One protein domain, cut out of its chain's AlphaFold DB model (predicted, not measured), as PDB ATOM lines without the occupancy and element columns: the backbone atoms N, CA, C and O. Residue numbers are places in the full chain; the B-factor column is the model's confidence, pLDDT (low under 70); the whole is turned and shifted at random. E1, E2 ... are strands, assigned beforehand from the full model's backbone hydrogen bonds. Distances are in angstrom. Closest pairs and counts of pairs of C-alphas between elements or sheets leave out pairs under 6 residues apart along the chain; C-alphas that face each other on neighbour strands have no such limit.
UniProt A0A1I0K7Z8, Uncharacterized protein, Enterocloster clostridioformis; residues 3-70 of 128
ATOM      1  N   TYR A   3     194.301 131.535 149.889       92.81
ATOM      2  CA  TYR A   3     195.234 131.189 150.957       92.81
ATOM      3  C   TYR A   3     196.345 132.232 151.027       92.81
ATOM      4  O   TYR A   3     196.547 132.961 150.058       92.81
ATOM      5  N   PHE A   4     197.073 132.275 152.139       92.88
ATOM      6  CA  PHE A   4     198.291 133.075 152.247       92.88
ATOM      7  C   PHE A   4     199.518 132.184 152.437       92.88
ATOM      8  O   PHE A   4     199.421 131.098 153.017       92.88
ATOM      9  N   ASP A   5     200.656 132.646 151.932       91.19
ATOM     10  CA  ASP A   5     201.953 131.969 151.996       91.19
ATOM     11  C   ASP A   5     203.018 132.773 152.749       91.19
ATOM     12  O   ASP A   5     203.927 132.175 153.322       91.19
ATOM     13  N   GLU A   6     202.896 134.099 152.810       90.94
ATOM     14  CA  GLU A   6     203.871 134.951 153.491       90.94
ATOM     15  C   GLU A   6     203.220 136.189 154.123       90.94
ATOM     16  O   GLU A   6     202.282 136.777 153.580       90.94
ATOM     17  N   ILE A   7     203.750 136.605 155.275       92.06
ATOM     18  CA  ILE A   7     203.438 137.887 155.910       92.06
ATOM     19  C   ILE A   7     204.702 138.745 155.890       92.06
ATOM     20  O   ILE A   7     205.702 138.427 156.531       92.06
ATOM     21  N   VAL A   8     204.647 139.866 155.177       90.75
ATOM     22  CA  VAL A   8     205.782 140.769 154.994       90.75
ATOM     23  C   VAL A   8     205.665 141.944 155.962       90.75
ATOM     24  O   VAL A   8     204.708 142.720 155.915       90.75
ATOM     25  N   ILE A   9     206.660 142.099 156.842       90.38
ATOM     26  CA  ILE A   9     206.700 143.150 157.869       90.38
ATOM     27  C   ILE A   9     208.002 143.952 157.751       90.38
ATOM     28  O   ILE A   9     209.102 143.427 157.904       90.38
ATOM     29  N   TYR A  10     207.876 145.260 157.538       89.44
ATOM     30  CA  TYR A  10     208.966 146.227 157.510       89.44
ATOM     31  C   TYR A  10     208.890 147.166 158.720       89.44
ATOM     32  O   TYR A  10     208.127 148.133 158.728       89.44
ATOM     33  N   GLU A  11     209.757 146.967 159.713       87.19
ATOM     34  CA  GLU A  11     209.795 147.791 160.938       87.19
ATOM     35  C   GLU A  11     209.949 149.293 160.654       87.19
ATOM     36  O   GLU A  11     209.309 150.139 161.273       87.19
ATOM     37  N   LYS A  12     210.791 149.639 159.675       90.12
ATOM     38  CA  LYS A  12     211.086 151.035 159.312       90.12
ATOM     39  C   LYS A  12     210.045 151.654 158.378       90.12
ATOM     40  O   LYS A  12     210.067 152.865 158.166       90.12
ATOM     41  N   LYS A  13     209.179 150.842 157.763       88.50
ATOM     42  CA  LYS A  13     208.192 151.270 156.760       88.50
ATOM     43  C   LYS A  13     206.889 150.481 156.930       88.50
ATOM     44  O   LYS A  13     206.516 149.741 156.026       88.50
ATOM     45  N   PRO A  14     206.151 150.688 158.034       84.44
ATOM     46  CA  PRO A  14     204.963 149.891 158.353       84.44
ATOM     47  C   PRO A  14     203.852 149.981 157.294       84.44
ATOM     48  O   PRO A  14     203.026 149.085 157.190       84.44
ATOM     49  N   LYS A  15     203.849 151.039 156.472       85.31
ATOM     50  CA  LYS A  15     202.930 151.200 155.333       85.31
ATOM     51  C   LYS A  15     203.140 150.179 154.209       85.31
ATOM     52  O   LYS A  15     202.298 150.086 153.335       85.31
ATOM     53  N   LEU A  16     204.275 149.484 154.192       86.88
ATOM     54  CA  LEU A  16     204.579 148.450 153.203       86.88
ATOM     55  C   LEU A  16     204.270 147.044 153.727       86.88
ATOM     56  O   LEU A  16     204.546 146.067 153.036       86.88
ATOM     57  N   ASN A  17     203.747 146.933 154.951       90.94
ATOM     58  CA  ASN A  17     203.422 145.645 155.535       90.94
ATOM     59  C   ASN A  17     202.189 145.071 154.845       90.94
ATOM     60  O   ASN A  17     201.162 145.747 154.738       90.94
ATOM     61  N   HIS A  18     202.277 143.823 154.417       92.94
ATOM     62  CA  HIS A  18     201.201 143.160 153.703       92.94
ATOM     63  C   HIS A  18     201.256 141.647 153.886       92.94
ATOM     64  O   HIS A  18     202.263 141.086 154.311       92.94
ATOM     65  N   VAL A  19     200.146 140.999 153.565       93.62
ATOM     66  CA  VAL A  19     199.999 139.554 153.482       93.62
ATOM     67  C   VAL A  19     199.944 139.187 152.006       93.62
ATOM     68  O   VAL A  19     199.088 139.683 151.271       93.62
ATOM     69  N   SER A  20     200.854 138.318 151.586       92.50
ATOM     70  CA  SER A  20     200.837 137.719 150.255       92.50
ATOM     71  C   SER A  20     199.757 136.650 150.226       92.50
ATOM     72  O   SER A  20     199.792 135.696 151.004       92.50
ATOM     73  N   VAL A  21     198.763 136.822 149.359       92.50
ATOM     74  CA  VAL A  21     197.680 135.856 149.179       92.50
ATOM     75  C   VAL A  21     197.685 135.331 147.753       92.50
ATOM     76  O   VAL A  21     198.157 135.976 146.819       92.50
ATOM     77  N   TYR A  22     197.147 134.136 147.561       92.06
ATOM     78  CA  TYR A  22     196.988 133.573 146.234       92.06
ATOM     79  C   TYR A  22     195.663 132.843 146.075       92.06
ATOM     80  O   TYR A  22     195.091 132.259 147.002       92.06
ATOM     81  N   CYS A  23     195.183 132.855 144.837       92.19
ATOM     82  CA  CYS A  23     193.998 132.123 144.450       92.19
ATOM     83  C   CYS A  23     194.312 130.628 144.324       92.19
ATOM     84  O   CYS A  23     195.178 130.232 143.543       92.19
ATOM     85  N   ALA A  24     193.553 129.786 145.027       89.50
ATOM     86  CA  ALA A  24     193.697 128.334 144.937       89.50
ATOM     87  C   ALA A  24     193.314 127.766 143.558       89.50
ATOM     88  O   ALA A  24     193.821 126.720 143.170       89.50
ATOM     89  N   GLU A  25     192.430 128.456 142.830       89.25
ATOM     90  CA  GLU A  25     191.888 127.990 141.545       89.25
ATOM     91  C   GLU A  25     192.809 128.324 140.366       89.25
ATOM     92  O   GLU A  25     193.033 127.496 139.490       89.25
ATOM     93  N   CYS A  26     193.340 129.552 140.321       89.50
ATOM     94  CA  CYS A  26     194.104 130.042 139.168       89.50
ATOM     95  C   CYS A  26     195.572 130.373 139.469       89.50
ATOM     96  O   CYS A  26     196.316 130.713 138.548       89.50
ATOM     97  N   GLY A  27     195.990 130.297 140.736       87.69
ATOM     98  CA  GLY A  27     197.362 130.564 141.173       87.69
ATOM     99  C   GLY A  27     197.782 132.037 141.165       87.69
ATOM    100  O   GLY A  27     198.936 132.318 141.505       87.69
ATOM    101  N   GLU A  28     196.878 132.951 140.791       90.69
ATOM    102  CA  GLU A  28     197.128 134.396 140.764       90.69
ATOM    103  C   GLU A  28     197.475 134.910 142.159       90.69
ATOM    104  O   GLU A  28     196.867 134.469 143.139       90.69
ATOM    105  N   ASN A  29     198.463 135.800 142.230       90.25
ATOM    106  CA  ASN A  29     198.872 136.430 143.479       90.25
ATOM    107  C   ASN A  29     198.099 137.723 143.672       90.25
ATOM    108  O   ASN A  29     197.796 138.419 142.708       90.25
ATOM    109  N   ASP A  30     197.849 138.048 144.925       90.50
ATOM    110  CA  ASP A  30     197.247 139.300 145.335       90.50
ATOM    111  C   ASP A  30     197.845 139.709 146.690       90.50
ATOM    112  O   ASP A  30     198.553 138.929 147.341       90.50
ATOM    113  N   ILE A  31     197.635 140.956 147.084       89.94
ATOM    114  CA  ILE A  31     198.257 141.556 148.256       89.94
ATOM    115  C   ILE A  31     197.166 142.132 149.145       89.94
ATOM    116  O   ILE A  31     196.411 143.004 148.730       89.94
ATOM    117  N   VAL A  32     197.136 141.695 150.402       90.44
ATOM    118  CA  VAL A  32     196.258 142.276 151.422       90.44
ATOM    119  C   VAL A  32     197.091 143.138 152.352       90.44
ATOM    120  O   VAL A  32     198.015 142.651 153.004       90.44
ATOM    121  N   GLU A  33     196.784 144.428 152.442       90.12
ATOM    122  CA  GLU A  33     197.505 145.321 153.348       90.12
ATOM    123  C   GLU A  33     197.316 144.894 154.809       90.12
ATOM    124  O   GLU A  33     196.214 144.550 155.242       90.12
ATOM    125  N   LEU A  34     198.367 144.993 155.635       87.69
ATOM    126  CA  LEU A  34     198.250 144.637 157.058       87.69
ATOM    127  C   LEU A  34     197.229 145.510 157.808       87.69
ATOM    128  O   LEU A  34     196.757 145.133 158.877       87.69
ATOM    129  N   MET A  35     196.881 146.680 157.263       83.38
ATOM    130  CA  MET A  35     195.848 147.555 157.820       83.38
ATOM    131  C   MET A  35     194.439 146.969 157.694       83.38
ATOM    132  O   MET A  35     193.558 147.354 158.462       83.38
ATOM    133  N   GLU A  36     194.214 146.051 156.759       86.06
ATOM    134  CA  GLU A  36     192.942 145.359 156.519       86.06
ATOM    135  C   GLU A  36     192.794 144.083 157.359       86.06
ATOM    136  O   GLU A  36     191.716 143.492 157.463       86.06
ATOM    137  N   VAL A  37     193.873 143.693 158.034       88.25
ATOM    138  CA  VAL A  37     193.936 142.539 158.920       88.25
ATOM    139  C   VAL A  37     193.559 142.961 160.340       88.25
ATOM    140  O   VAL A  37     194.080 143.928 160.892       88.25
ATOM    141  N   GLU A  38     192.633 142.229 160.955       90.62
ATOM    142  CA  GLU A  38     192.265 142.413 162.362       90.62
ATOM    143  C   GLU A  38     193.266 141.707 163.284       90.62
ATOM    144  O   GLU A  38     193.728 142.271 164.273       90.62
ATOM    145  N   ARG A  39     193.599 140.454 162.958       90.31
ATOM    146  CA  ARG A  39     194.557 139.626 163.697       90.31
ATOM    147  C   ARG A  39     195.204 138.618 162.759       90.31
ATOM    148  O   ARG A  39     194.553 138.129 161.836       90.31
ATOM    149  N   TYR A  40     196.446 138.254 163.035       90.44
ATOM    150  CA  TYR A  40     197.141 137.195 162.318       90.44
ATOM    151  C   TYR A  40     197.949 136.333 163.285       90.44
ATOM    152  O   TYR A  40     198.430 136.814 164.311       90.44
ATOM    153  N   ILE A  41     198.070 135.057 162.943       89.44
ATOM    154  CA  ILE A  41     199.013 134.112 163.527       89.44
ATOM    155  C   ILE A  41     199.858 133.612 162.364       89.44
ATOM    156  O   ILE A  41     199.346 132.953 161.454       89.44
ATOM    157  N   ASP A  42     201.132 133.992 162.379       84.69
ATOM    158  CA  ASP A  42     202.075 133.626 161.328       84.69
ATOM    159  C   ASP A  42     202.170 132.099 161.197       84.69
ATOM    160  O   ASP A  42     202.234 131.382 162.196       84.69
ATOM    161  N   GLY A  43     202.101 131.601 159.962       83.25
ATOM    162  CA  GLY A  43     202.065 130.166 159.663       83.25
ATOM    163  C   GLY A  43     200.749 129.429 159.963       83.25
ATOM    164  O   GLY A  43     200.676 128.227 159.714       83.25
ATOM    165  N   GLU A  44     199.695 130.097 160.448       90.75
ATOM    166  CA  GLU A  44     198.388 129.453 160.674       90.75
ATOM    167  C   GLU A  44     197.235 130.138 159.941       90.75
ATOM    168  O   GLU A  44     196.565 129.520 159.107       90.75
ATOM    169  N   TYR A  45     196.935 131.394 160.285       91.69
ATOM    170  CA  TYR A  45     195.777 132.100 159.745       91.69
ATOM    171  C   TYR A  45     195.869 133.620 159.863       91.69
ATOM    172  O   TYR A  45     196.434 134.172 160.806       91.69
ATOM    173  N   VAL A  46     195.180 134.296 158.953       93.44
ATOM    174  CA  VAL A  46     194.951 135.739 158.957       93.44
ATOM    175  C   VAL A  46     193.447 135.983 159.019       93.44
ATOM    176  O   VAL A  46     192.674 135.311 158.344       93.44
ATOM    177  N   THR A  47     193.006 136.915 159.861       93.19
ATOM    178  CA  THR A  47     191.596 137.315 159.963       93.19
ATOM    179  C   THR A  47     191.429 138.724 159.420       93.19
ATOM    180  O   THR A  47     192.033 139.664 159.939       93.19
ATOM    181  N   LEU A  48     190.590 138.867 158.402       91.50
ATOM    182  CA  LEU A  48     190.225 140.145 157.805       91.50
ATOM    183  C   LEU A  48     189.262 140.927 158.710       91.50
ATOM    184  O   LEU A  48     188.453 140.342 159.447       91.50
ATOM    185  N   LYS A  49     189.323 142.259 158.631       90.50
ATOM    186  CA  LYS A  49     188.331 143.150 159.249       90.50
ATOM    187  C   LYS A  49     186.931 142.911 158.676       90.50
ATOM    188  O   LYS A  49     186.766 142.431 157.556       90.50
ATOM    189  N   ASP A  50     185.914 143.249 159.464       86.81
ATOM    190  CA  ASP A  50     184.518 143.143 159.038       86.81
ATOM    191  C   ASP A  50     184.233 143.991 157.792       86.81
ATOM    192  O   ASP A  50     184.612 145.158 157.717       86.81
ATOM    193  N   GLY A  51     183.542 143.392 156.818       82.25
ATOM    194  CA  GLY A  51     183.131 144.055 155.577       82.25
ATOM    195  C   GLY A  51     184.154 144.021 154.437       82.25
ATOM    196  O   GLY A  51     183.841 144.509 153.354       82.25
ATOM    197  N   ILE A  52     185.338 143.432 154.639       86.94
ATOM    198  CA  ILE A  52     186.325 143.249 153.567       86.94
ATOM    199  C   ILE A  52     186.001 141.977 152.784       86.94
ATOM    200  O   ILE A  52     185.962 140.883 153.347       86.94
ATOM    201  N   ILE A  53     185.775 142.134 151.479       85.56
ATOM    202  CA  ILE A  53     185.532 141.030 150.548       85.56
ATOM    203  C   ILE A  53     186.771 140.884 149.675       85.56
ATOM    204  O   ILE A  53     187.057 141.738 148.840       85.56
ATOM    205  N   LEU A  54     187.494 139.784 149.862       87.50
ATOM    206  CA  LEU A  54     188.662 139.459 149.057       87.50
ATOM    207  C   LEU A  54     188.211 138.716 147.793       87.50
ATOM    208  O   LEU A  54     187.599 137.647 147.880       87.50
ATOM    209  N   LYS A  55     188.517 139.262 146.615       91.12
ATOM    210  CA  LYS A  55     188.125 138.695 145.320       91.12
ATOM    211  C   LYS A  55     189.315 138.629 144.379       91.12
ATOM    212  O   LYS A  55     190.025 139.606 144.210       91.12
ATOM    213  N   CYS A  56     189.500 137.480 143.733       90.81
ATOM    214  CA  CYS A  56     190.611 137.304 142.812       90.81
ATOM    215  C   CYS A  56     190.337 138.119 141.548       90.81
ATOM    216  O   CYS A  56     189.332 137.883 140.875       90.81
ATOM    217  N   GLU A  57     191.248 139.021 141.192       88.19
ATOM    218  CA  GLU A  57     191.092 139.893 140.022       88.19
ATOM    219  C   GLU A  57     190.967 139.115 138.703       88.19
ATOM    220  O   GLU A  57     190.289 139.549 137.775       88.19
ATOM    221  N   LYS A  58     191.585 137.932 138.624       89.94
ATOM    222  CA  LYS A  58     191.664 137.144 137.390       89.94
ATOM    223  C   LYS A  58     190.470 136.231 137.155       89.94
ATOM    224  O   LYS A  58     189.872 136.266 136.086       89.94
ATOM    225  N   CYS A  59     190.152 135.362 138.115       91.50
ATOM    226  CA  CYS A  59     189.059 134.393 137.964       91.50
ATOM    227  C   CYS A  59     187.752 134.852 138.620       91.50
ATOM    228  O   CYS A  59     186.726 134.198 138.453       91.50
ATOM    229  N   GLY A  60     187.775 135.952 139.377       88.56
ATOM    230  CA  GLY A  60     186.601 136.500 140.046       88.56
ATOM    231  C   GLY A  60     186.116 135.693 141.247       88.56
ATOM    232  O   GLY A  60     185.068 136.019 141.795       88.56
ATOM    233  N   VAL A  61     186.849 134.658 141.662       90.81
ATOM    234  CA  VAL A  61     186.486 133.841 142.821       90.81
ATOM    235  C   VAL A  61     186.638 134.664 144.095       90.81
ATOM    236  O   VAL A  61     187.712 135.202 144.376       90.81
ATOM    237  N   GLU A  62     185.562 134.721 144.867       88.88
ATOM    238  CA  GLU A  62     185.503 135.402 146.156       88.88
ATOM    239  C   GLU A  62     185.964 134.468 147.280       88.88
ATOM    240  O   GLU A  62     185.792 133.243 147.237       88.88
ATOM    241  N   HIS A  63     186.596 135.047 148.294       85.69
ATOM    242  CA  HIS A  63     186.851 134.377 149.555       85.69
ATOM    243  C   HIS A  63     185.663 134.629 150.482       85.69
ATOM    244  O   HIS A  63     185.393 135.761 150.870       85.69
ATOM    245  N   THR A  64     184.930 133.566 150.799       81.38
ATOM    246  CA  THR A  64     183.694 133.635 151.591       81.38
ATOM    247  C   THR A  64     183.944 133.789 153.087       81.38
ATOM    248  O   THR A  64     183.065 134.250 153.810       81.38
ATOM    249  N   ASP A  65     185.128 133.400 153.556       86.31
ATOM    250  CA  ASP A  65     185.467 133.388 154.972       86.31
ATOM    251  C   ASP A  65     186.245 134.646 155.358       86.31
ATOM    252  O   ASP A  65     187.062 135.164 154.605       86.31
ATOM    253  N   ARG A  66     186.054 135.124 156.590       87.19
ATOM    254  CA  ARG A  66     186.915 136.180 157.150       87.19
ATOM    255  C   ARG A  66     188.325 135.676 157.465       87.19
ATOM    256  O   ARG A  66     189.229 136.477 157.687       87.19
ATOM    257  N   LYS A  67     188.490 134.356 157.568       92.06
ATOM    258  CA  LYS A  67     189.721 133.692 157.989       92.06
ATOM    259  C   LYS A  67     190.414 133.081 156.774       92.06
ATOM    260  O   LYS A  67     189.978 132.050 156.270       92.06
ATOM    261  N   ILE A  68     191.536 133.671 156.383       92.50
ATOM    262  CA  ILE A  68     192.429 133.133 155.361       92.50
ATOM    263  C   ILE A  68     193.397 132.176 156.048       92.50
ATOM    264  O   ILE A  68     194.061 132.541 157.019       92.50
ATOM    265  N   LEU A  69     193.470 130.940 155.568       93.44
ATOM    266  CA  LEU A  69     194.363 129.931 156.131       93.44
ATOM    267  C   LEU A  69     195.742 129.991 155.483       93.44
ATOM    268  O   LEU A  69     195.873 130.299 154.295       93.44
ATOM    269  N   TYR A  70     196.753 129.650 156.275       92.56
ATOM    270  CA  TYR A  70     198.101 129.464 155.781       92.56
ATOM    271  C   TYR A  70     198.127 128.218 154.918       92.56
ATOM    272  O   TYR A  70     197.674 127.141 155.320       92.56
TER     273      TYR A  70
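AT A GLANCE: This is residues 3 to 70 of the 128 residues of an uncharacterized protein of Enterocloster clostridioformis (UniProt A0A1I0K7Z8). A small open barrel: one strongly twisted sheet of six strands curls round and folds back on itself, with E3, E2 and E1 in one leaf partly face to face with E5 and E4 in the other, and E6 as the hinge. The barrel is not closed between its edge strands E3 and E4, and the longest axis runs from the link between E1 and E2 at one end to the long link between E5 and E6 at the other. The printed part has 68 residues with six named strands, E1 to E6 along the chain, and no named helix; the class is all strand, though under half of the residues, 30 of 68, are in named elements. The mixed sheet has the order E3, E2, E1, E6, E5, E4. The whole is compact, with a radius of gyration of the C-alphas of 11.5 A, and elongated, spanning 35 by 22 by 20 A.

IN THESE COORDINATES: E1, residues 3 to 8, begins at C-alpha 3 at (195.234, 131.189, 150.957) and is 14.8 A long. E2, residues 18 to 23, is 16.1 A long, and E3, residues 29 to 33, is 13.4 A long. E4, residues 37 to 41, begins at C-alpha 37 at (193.936, 142.539, 158.920) and is 10.9 A long. E5, residues 45 to 48, measures 10.0 A. E6, residues 67 to 70, measures 9.6 A and ends at C-alpha 70 at (198.101, 129.464, 155.781).

HOW THE PARTS SIT: E1, E2 and E3 form a meander, each strand the antiparallel neighbour of the one before, and E4, E5 and E6 form another. In the hairpin of E1 and E2, N 8 and O 18 are 2.8 A apart, within hydrogen-bond range. In the hairpin of E2 and E3, N 21 and O 30 are within range at 2.9 A. E1 and E6 are parallel neighbours, with N 4 and O 69 within range at 3.2 A. The pairing of E6 is staggered: residues 67 to 69 pair with E5 and residues 69 to 70 with E1. E6 and E5 form a hairpin, with N 68 and O 46 within range at 2.8 A. In the hairpin of E4 and E5, N 47 and O 39 are within range at 2.8 A. The closest C-alphas of E1 and E5 are those of Phe 4 and Val 46, 8.0 A apart. E3 and E4 meet only through their link, and E2 and E6 are apart.

THE WHOLE: The C-alphas of Lys 12 and Cys 59 are the two farthest apart, at 34.9 A. The link from E5 to E6, residues 49 to 66, is long. The printed part has no cut, its mean pLDDT is 89.5, and no printed residue is under 70.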